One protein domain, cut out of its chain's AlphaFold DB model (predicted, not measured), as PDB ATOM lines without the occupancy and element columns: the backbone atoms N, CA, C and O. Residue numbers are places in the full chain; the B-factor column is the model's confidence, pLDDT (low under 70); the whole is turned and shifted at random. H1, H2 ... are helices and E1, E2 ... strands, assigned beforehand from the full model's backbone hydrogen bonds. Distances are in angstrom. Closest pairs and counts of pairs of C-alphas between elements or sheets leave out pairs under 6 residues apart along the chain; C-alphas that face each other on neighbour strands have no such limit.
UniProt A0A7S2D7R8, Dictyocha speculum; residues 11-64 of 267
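This is residues 11 to 64 of the 267 residues of a protein of Dictyocha speculum (UniProt A0A7S2D7R8). Little regular structure: a small hairpin of two antiparallel strands, E1 and E2, whose loop sticks out at one end with residues 47 to 52, while the short helix H2 lies toward the other end and the short helix H1 lies off to one side, apart from both strands. The 54 printed residues run H1, H2, E1, E2, mixed in class, with 20 in named elements. The whole is loose, radius of gyration of the C-alphas 12.7 A, spanning 35 by 27 by 17 A.

E1, residues 41 to 44, and E2, residues 56 to 59, form a hairpin, antiparallel at 144 degrees, with N 42 and O 58 3.0 A apart, within hydrogen-bond range. The closest C-alphas of H2, residues 21 to 26, and E2 are Ala 26 and Asp 59, 7.7 A. H1, residues 11 to 16, is apart from both strands, and only just from H2, at 8.4 A. In both helices every O i to N i+4 pair is within hydrogen-bond range.

E1 spans 9.4 A, E2 9.8 A, H1 8.6 A and H2 8.5 A. C-alpha 11 is at (-22.543, -25.592, 33.009), C-alpha 59 at (-26.611, -18.358, 46.874).

The C-alphas farthest apart, Ser 34 and Ala 51, are 35.8 A apart. The printed part has no cut. Links H2 to E1 and E1 to E2 are long. pLDDT is under 70 at residues 30 to 33 and 49 to 54.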
ATOM      1  N   ARG A  11     -21.430 -24.717  32.626       86.44
ATOM      2  CA  ARG A  11     -22.543 -25.592  33.009       86.44
ATOM      3  C   ARG A  11     -23.224 -25.085  34.277       86.44
ATOM      4  O   ARG A  11     -24.448 -25.131  34.347       86.44
ATOM      5  N   ASP A  12     -22.438 -24.624  35.245       88.81
ATOM      6  CA  ASP A  12     -22.965 -24.078  36.493       88.81
ATOM      7  C   ASP A  12     -23.713 -22.774  36.211       88.81
ATOM      8  O   ASP A  12     -24.850 -22.643  36.639       88.81
ATOM      9  N   ALA A  13     -23.148 -21.891  35.378       87.38
ATOM     10  CA  ALA A  13     -23.809 -20.663  34.933       87.38
ATOM     11  C   ALA A  13     -25.160 -20.914  34.254       87.38
ATOM     12  O   ALA A  13     -26.157 -20.315  34.644       87.38
ATOM     13  N   VAL A  14     -25.211 -21.838  33.289       85.25
ATOM     14  CA  VAL A  14     -26.456 -22.218  32.600       85.25
ATOM     15  C   VAL A  14     -27.466 -22.836  33.568       85.25
ATOM     16  O   VAL A  14     -28.660 -22.589  33.448       85.25
ATOM     17  N   GLY A  15     -27.008 -23.653  34.518       84.06
ATOM     18  CA  GLY A  15     -27.892 -24.299  35.486       84.06
ATOM     19  C   GLY A  15     -28.474 -23.324  36.506       84.06
ATOM     20  O   GLY A  15     -29.651 -23.420  36.835       84.06
ATOM     21  N   THR A  16     -27.664 -22.393  37.012       87.81
ATOM     22  CA  THR A  16     -28.112 -21.446  38.034       87.81
ATOM     23  C   THR A  16     -28.923 -20.303  37.451       87.81
ATOM     24  O   THR A  16     -29.870 -19.884  38.099       87.81
ATOM     25  N   SER A  17     -28.627 -19.836  36.228       86.19
ATOM     26  CA  SER A  17     -29.335 -18.682  35.650       86.19
ATOM     27  C   SER A  17     -30.807 -18.937  35.333       86.19
ATOM     28  O   SER A  17     -31.482 -17.989  34.964       86.19
ATOM     29  N   SER A  18     -31.281 -20.183  35.421       83.38
ATOM     30  CA  SER A  18     -32.687 -20.573  35.227       83.38
ATOM     31  C   SER A  18     -33.282 -21.241  36.472       83.38
ATOM     32  O   SER A  18     -34.274 -21.967  36.397       83.38
ATOM     33  N   ALA A  19     -32.629 -21.087  37.625       84.94
ATOM     34  CA  ALA A  19     -33.083 -21.659  38.882       84.94
ATOM     35  C   ALA A  19     -34.116 -20.740  39.555       84.94
ATOM     36  O   ALA A  19     -33.869 -20.262  40.661       84.94
ATOM     37  N   ALA A  20     -35.272 -20.516  38.915       79.50
ATOM     38  CA  ALA A  20     -36.364 -19.657  39.413       79.50
ATOM     39  C   ALA A  20     -36.838 -20.040  40.826       79.50
ATOM     40  O   ALA A  20     -37.190 -19.202  41.652       79.50
ATOM     41  N   PHE A  21     -36.760 -21.327  41.171       76.44
ATOM     42  CA  PHE A  21     -37.041 -21.814  42.525       76.44
ATOM     43  C   PHE A  21     -36.056 -21.295  43.593       76.44
ATOM     44  O   PHE A  21     -36.326 -21.406  44.793       76.44
ATOM     45  N   GLY A  22     -34.899 -20.771  43.181       79.38
ATOM     46  CA  GLY A  22     -33.835 -20.272  44.043       79.38
ATOM     47  C   GLY A  22     -34.309 -19.136  44.945       79.38
ATOM     48  O   GLY A  22     -34.149 -19.239  46.161       79.38
ATOM     49  N   SER A  23     -34.973 -18.114  44.393       77.38
ATOM     50  CA  SER A  23     -35.550 -17.005  45.174       77.38
ATOM     51  C   SER A  23     -36.643 -17.468  46.143       77.38
ATOM     52  O   SER A  23     -36.741 -16.972  47.269       77.38
ATOM     53  N   ILE A  24     -37.426 -18.482  45.761       77.19
ATOM     54  CA  ILE A  24     -38.470 -19.076  46.610       77.19
ATOM     55  C   ILE A  24     -37.857 -19.732  47.848       77.19
ATOM     56  O   ILE A  24     -38.269 -19.475  48.981       77.19
ATOM     57  N   PHE A  25     -36.878 -20.614  47.644       80.44
ATOM     58  CA  PHE A  25     -36.314 -21.406  48.731       80.44
ATOM     59  C   PHE A  25     -35.280 -20.641  49.558       80.44
ATOM     60  O   PHE A  25     -35.117 -20.965  50.736       80.44
ATOM     61  N   ALA A  26     -34.645 -19.605  49.002       78.31
ATOM     62  CA  ALA A  26     -33.727 -18.730  49.732       78.31
ATOM     63  C   ALA A  26     -34.415 -17.979  50.886       78.31
ATOM     64  O   ALA A  26     -33.774 -17.652  51.884       78.31
ATOM     65  N   GLN A  27     -35.731 -17.765  50.802       74.81
ATOM     66  CA  GLN A  27     -36.521 -17.145  51.870       74.81
ATOM     67  C   GLN A  27     -36.821 -18.091  53.048       74.81
ATOM     68  O   GLN A  27     -37.280 -17.643  54.102       74.81
ATOM     69  N   LEU A  28     -36.598 -19.403  52.902       76.12
ATOM     70  CA  LEU A  28     -36.891 -20.370  53.958       76.12
ATOM     71  C   LEU A  28     -35.766 -20.412  55.008       76.12
ATOM     72  O   LEU A  28     -34.586 -20.410  54.655       76.12
ATOM     73  N   PRO A  29     -36.086 -20.550  56.312       71.56
ATOM     74  CA  PRO A  29     -35.067 -20.708  57.345       71.56
ATOM     75  C   PRO A  29     -34.201 -21.954  57.099       71.56
ATOM     76  O   PRO A  29     -34.680 -23.087  57.214       71.56
ATOM     77  N   ARG A  30     -32.908 -21.747  56.815       68.75
ATOM     78  CA  ARG A  30     -31.930 -22.822  56.541       68.75
ATOM     79  C   ARG A  30     -31.812 -23.849  57.659       68.75
ATOM     80  O   ARG A  30     -31.584 -25.023  57.400       68.75
ATOM     81  N   GLU A  31     -32.003 -23.412  58.899       67.81
ATOM     82  CA  GLU A  31     -31.848 -24.253  60.087       67.81
ATOM     83  C   GLU A  31     -32.974 -25.292  60.241       67.81
ATOM     84  O   GLU A  31     -32.797 -26.270  60.960       67.81
ATOM     85  N   ASN A  32     -34.112 -25.115  59.549       57.94
ATOM     86  CA  ASN A  32     -35.323 -25.921  59.753       57.94
ATOM     87  C   ASN A  32     -35.989 -26.427  58.459       57.94
ATOM     88  O   ASN A  32     -37.069 -27.016  58.529       57.94
ATOM     89  N   SER A  33     -35.388 -26.215  57.284       66.69
ATOM     90  CA  SER A  33     -35.992 -26.595  56.002       66.69
ATOM     91  C   SER A  33     -35.026 -27.380  55.121       66.69
ATOM     92  O   SER A  33     -34.061 -26.831  54.594       66.69
ATOM     93  N   SER A  34     -35.345 -28.652  54.865       73.81
ATOM     94  CA  SER A  34     -34.665 -29.462  53.842       73.81
ATOM     95  C   SER A  34     -34.877 -28.937  52.417       73.81
ATOM     96  O   SER A  34     -34.277 -29.453  51.484       73.81
ATOM     97  N   LEU A  35     -35.755 -27.948  52.225       76.25
ATOM     98  CA  LEU A  35     -35.960 -27.293  50.935       76.25
ATOM     99  C   LEU A  35     -34.951 -26.162  50.709       76.25
ATOM    100  O   LEU A  35     -34.628 -25.872  49.567       76.25
ATOM    101  N   ALA A  36     -34.384 -25.575  51.770       74.69
ATOM    102  CA  ALA A  36     -33.353 -24.545  51.629       74.69
ATOM    103  C   ALA A  36     -32.059 -25.102  51.003       74.69
ATOM    104  O   ALA A  36     -31.332 -24.370  50.341       74.69
ATOM    105  N   SER A  37     -31.795 -26.409  51.139       77.31
ATOM    106  CA  SER A  37     -30.680 -27.076  50.448       77.31
ATOM    107  C   SER A  37     -30.902 -27.270  48.945       77.31
ATOM    108  O   SER A  37     -30.018 -27.801  48.279       77.31
ATOM    109  N   LEU A  38     -32.074 -26.904  48.412       80.81
ATOM    110  CA  LEU A  38     -32.317 -26.893  46.970       80.81
ATOM    111  C   LEU A  38     -31.752 -25.634  46.307       80.81
ATOM    112  O   LEU A  38     -31.528 -25.673  45.103       80.81
ATOM    113  N   VAL A  39     -31.492 -24.556  47.061       85.75
ATOM    114  CA  VAL A  39     -30.856 -23.343  46.525       85.75
ATOM    115  C   VAL A  39     -29.428 -23.688  46.086       85.75
ATOM    116  O   VAL A  39     -28.634 -24.138  46.921       85.75
ATOM    117  N   PRO A  40     -29.077 -23.513  44.800       87.38
ATOM    118  CA  PRO A  40     -27.712 -23.716  44.341       87.38
ATOM    119  C   PRO A  40     -26.754 -22.789  45.092       87.38
ATOM    120  O   PRO A  40     -27.041 -21.611  45.287       87.38
ATOM    121  N   THR A  41     -25.601 -23.311  45.503       88.31
ATOM    122  CA  THR A  41     -24.572 -22.517  46.184       88.31
ATOM    123  C   THR A  41     -23.219 -22.705  45.520       88.31
ATOM    124  O   THR A  41     -22.900 -23.794  45.038       88.31
ATOM    125  N   VAL A  42     -22.434 -21.631  45.464       88.31
ATOM    126  CA  VAL A  42     -21.117 -21.611  44.816       88.31
ATOM    127  C   VAL A  42     -20.153 -20.776  45.651       88.31
ATOM    128  O   VAL A  42     -20.473 -19.655  46.040       88.31
ATOM    129  N   GLU A  43     -18.959 -21.308  45.908       88.25
ATOM    130  CA  GLU A  43     -17.840 -20.510  46.417       88.25
ATOM    131  C   GLU A  43     -17.328 -19.611  45.288       88.25
ATOM    132  O   GLU A  43     -16.883 -20.093  44.245       88.25
ATOM    133  N   TYR A  44     -17.411 -18.297  45.477       85.69
ATOM    134  CA  TYR A  44     -16.989 -17.318  44.483       85.69
ATOM    135  C   TYR A  44     -16.217 -16.171  45.127       85.69
ATOM    136  O   TYR A  44     -16.277 -15.958  46.341       85.69
ATOM    137  N   TRP A  45     -15.468 -15.425  44.318       83.50
ATOM    138  CA  TRP A  45     -14.787 -14.232  44.810       83.50
ATOM    139  C   TRP A  45     -15.790 -13.088  44.954       83.50
ATOM    140  O   TRP A  45     -16.439 -12.735  43.964       83.50
ATOM    141  N   PRO A  46     -15.925 -12.491  46.149       77.38
ATOM    142  CA  PRO A  46     -16.689 -11.265  46.280       77.38
ATOM    143  C   PRO A  46     -15.971 -10.137  45.526       77.38
ATOM    144  O   PRO A  46     -14.744 -10.062  45.515       77.38
ATOM    145  N   VAL A  47     -16.728  -9.236  44.901       71.38
ATOM    146  CA  VAL A  47     -16.159  -7.995  44.359       71.38
ATOM    147  C   VAL A  47     -16.003  -7.023  45.529       71.38
ATOM    148  O   VAL A  47     -16.985  -6.419  45.957       71.38
ATOM    149  N   THR A  48     -14.794  -6.914  46.091       70.50
ATOM    150  CA  THR A  48     -14.493  -6.007  47.214       70.50
ATOM    151  C   THR A  48     -13.294  -5.107  46.923       70.50
ATOM    152  O   THR A  48     -12.452  -5.418  46.085       70.50
ATOM    153  N   ASP A  49     -13.197  -3.988  47.644       67.25
ATOM    154  CA  ASP A  49     -12.031  -3.095  47.595       67.25
ATOM    155  C   ASP A  49     -10.838  -3.615  48.429       67.25
ATOM    156  O   ASP A  49      -9.798  -2.955  48.519       67.25
ATOM    157  N   SER A  50     -10.970  -4.772  49.094       68.81
ATOM    158  CA  SER A  50      -9.969  -5.300  50.024       68.81
ATOM    159  C   SER A  50      -9.143  -6.425  49.399       68.81
ATOM    160  O   SER A  50      -9.678  -7.375  48.856       68.81
ATOM    161  N   ALA A  51      -7.814  -6.359  49.517       60.59
ATOM    162  CA  ALA A  51      -6.899  -7.344  48.924       60.59
ATOM    163  C   ALA A  51      -6.877  -8.719  49.635       60.59
ATOM    164  O   ALA A  51      -6.108  -9.600  49.242       60.59
ATOM    165  N   ASP A  52      -7.693  -8.893  50.676       63.34
ATOM    166  CA  ASP A  52      -7.769 -10.101  51.504       63.34
ATOM    167  C   ASP A  52      -8.909 -11.038  51.056       63.34
ATOM    168  O   ASP A  52      -9.428 -11.797  51.870       63.34
ATOM    169  N   ASP A  53      -9.295 -10.998  49.773       62.88
ATOM    170  CA  ASP A  53     -10.427 -11.749  49.214       62.88
ATOM    171  C   ASP A  53     -10.312 -13.261  49.484       62.88
ATOM    172  O   ASP A  53      -9.583 -14.011  48.820       62.88
ATOM    173  N   VAL A  54     -11.058 -13.698  50.498       69.81
ATOM    174  CA  VAL A  54     -11.370 -15.097  50.771       69.81
ATOM    175  C   VAL A  54     -12.634 -15.427  49.987       69.81
ATOM    176  O   VAL A  54     -13.593 -14.652  49.980       69.81
ATOM    177  N   GLU A  55     -12.627 -16.573  49.310       76.81
ATOM    178  CA  GLU A  55     -13.822 -17.122  48.673       76.81
ATOM    179  C   GLU A  55     -15.019 -17.084  49.634       76.81
ATOM    180  O   GLU A  55     -14.908 -17.385  50.824       76.81
ATOM    181  N   THR A  56     -16.166 -16.650  49.126       83.94
ATOM    182  CA  THR A  56     -17.412 -16.555  49.884       83.94
ATOM    183  C   THR A  56     -18.432 -17.482  49.248       83.94
ATOM    184  O   THR A  56     -18.518 -17.571  48.025       83.94
ATOM    185  N   LEU A  57     -19.199 -18.193  50.073       86.00
ATOM    186  CA  LEU A  57     -20.302 -19.016  49.593       86.00
ATOM    187  C   LEU A  57     -21.492 -18.112  49.256       86.00
ATOM    188  O   LEU A  57     -22.049 -17.468  50.144       86.00
ATOM    189  N   PHE A  58     -21.869 -18.083  47.983       87.69
ATOM    190  CA  PHE A  58     -23.023 -17.348  47.482       87.69
ATOM    191  C   PHE A  58     -24.180 -18.286  47.180       87.69
ATOM    192  O   PHE A  58     -23.978 -19.406  46.703       87.69
ATOM    193  N   ASP A  59     -25.386 -17.776  47.402       88.06
ATOM    194  CA  ASP A  59     -26.611 -18.358  46.874       88.06
ATOM    195  C   ASP A  59     -26.758 -17.900  45.434       88.06
ATOM    196  O   ASP A  59     -26.638 -16.711  45.136       88.06
ATOM    197  N   MET A  60     -26.991 -18.855  44.545       87.56
ATOM    198  CA  MET A  60     -27.192 -18.599  43.132       87.56
ATOM    199  C   MET A  60     -28.658 -18.857  42.797       87.56
ATOM    200  O   MET A  60     -29.238 -19.852  43.234       87.56
ATOM    201  N   GLY A  61     -29.244 -17.964  42.013       87.44
ATOM    202  CA  GLY A  61     -30.632 -18.037  41.579       87.44
ATOM    203  C   GLY A  61     -30.772 -17.608  40.129       87.44
ATOM    204  O   GLY A  61     -29.776 -17.333  39.451       87.44
ATOM    205  N   ASP A  62     -32.019 -17.567  39.679       87.75
ATOM    206  CA  ASP A  62     -32.368 -17.139  38.334       87.75
ATOM    207  C   ASP A  62     -31.891 -15.710  38.062       87.75
ATOM    208  O   ASP A  62     -32.020 -14.821  38.906       87.75
ATOM    209  N   GLY A  63     -31.336 -15.479  36.871       87.56
ATOM    210  CA  GLY A  63     -30.953 -14.126  36.466       87.56
ATOM    211  C   GLY A  63     -32.172 -13.214  36.329       87.56
ATOM    212  O   GLY A  63     -32.095 -12.032  36.663       87.56
ATOM    213  N   GLY A  64     -33.304 -13.789  35.920       87.56
ATOM    214  CA  GLY A  64     -34.584 -13.118  35.777       87.56
ATOM    215  C   GLY A  64     -35.182 -12.638  37.093       87.56
ATOM    216  O   GLY A  64     -35.969 -11.700  37.062       87.56
TER     217      GLY A  64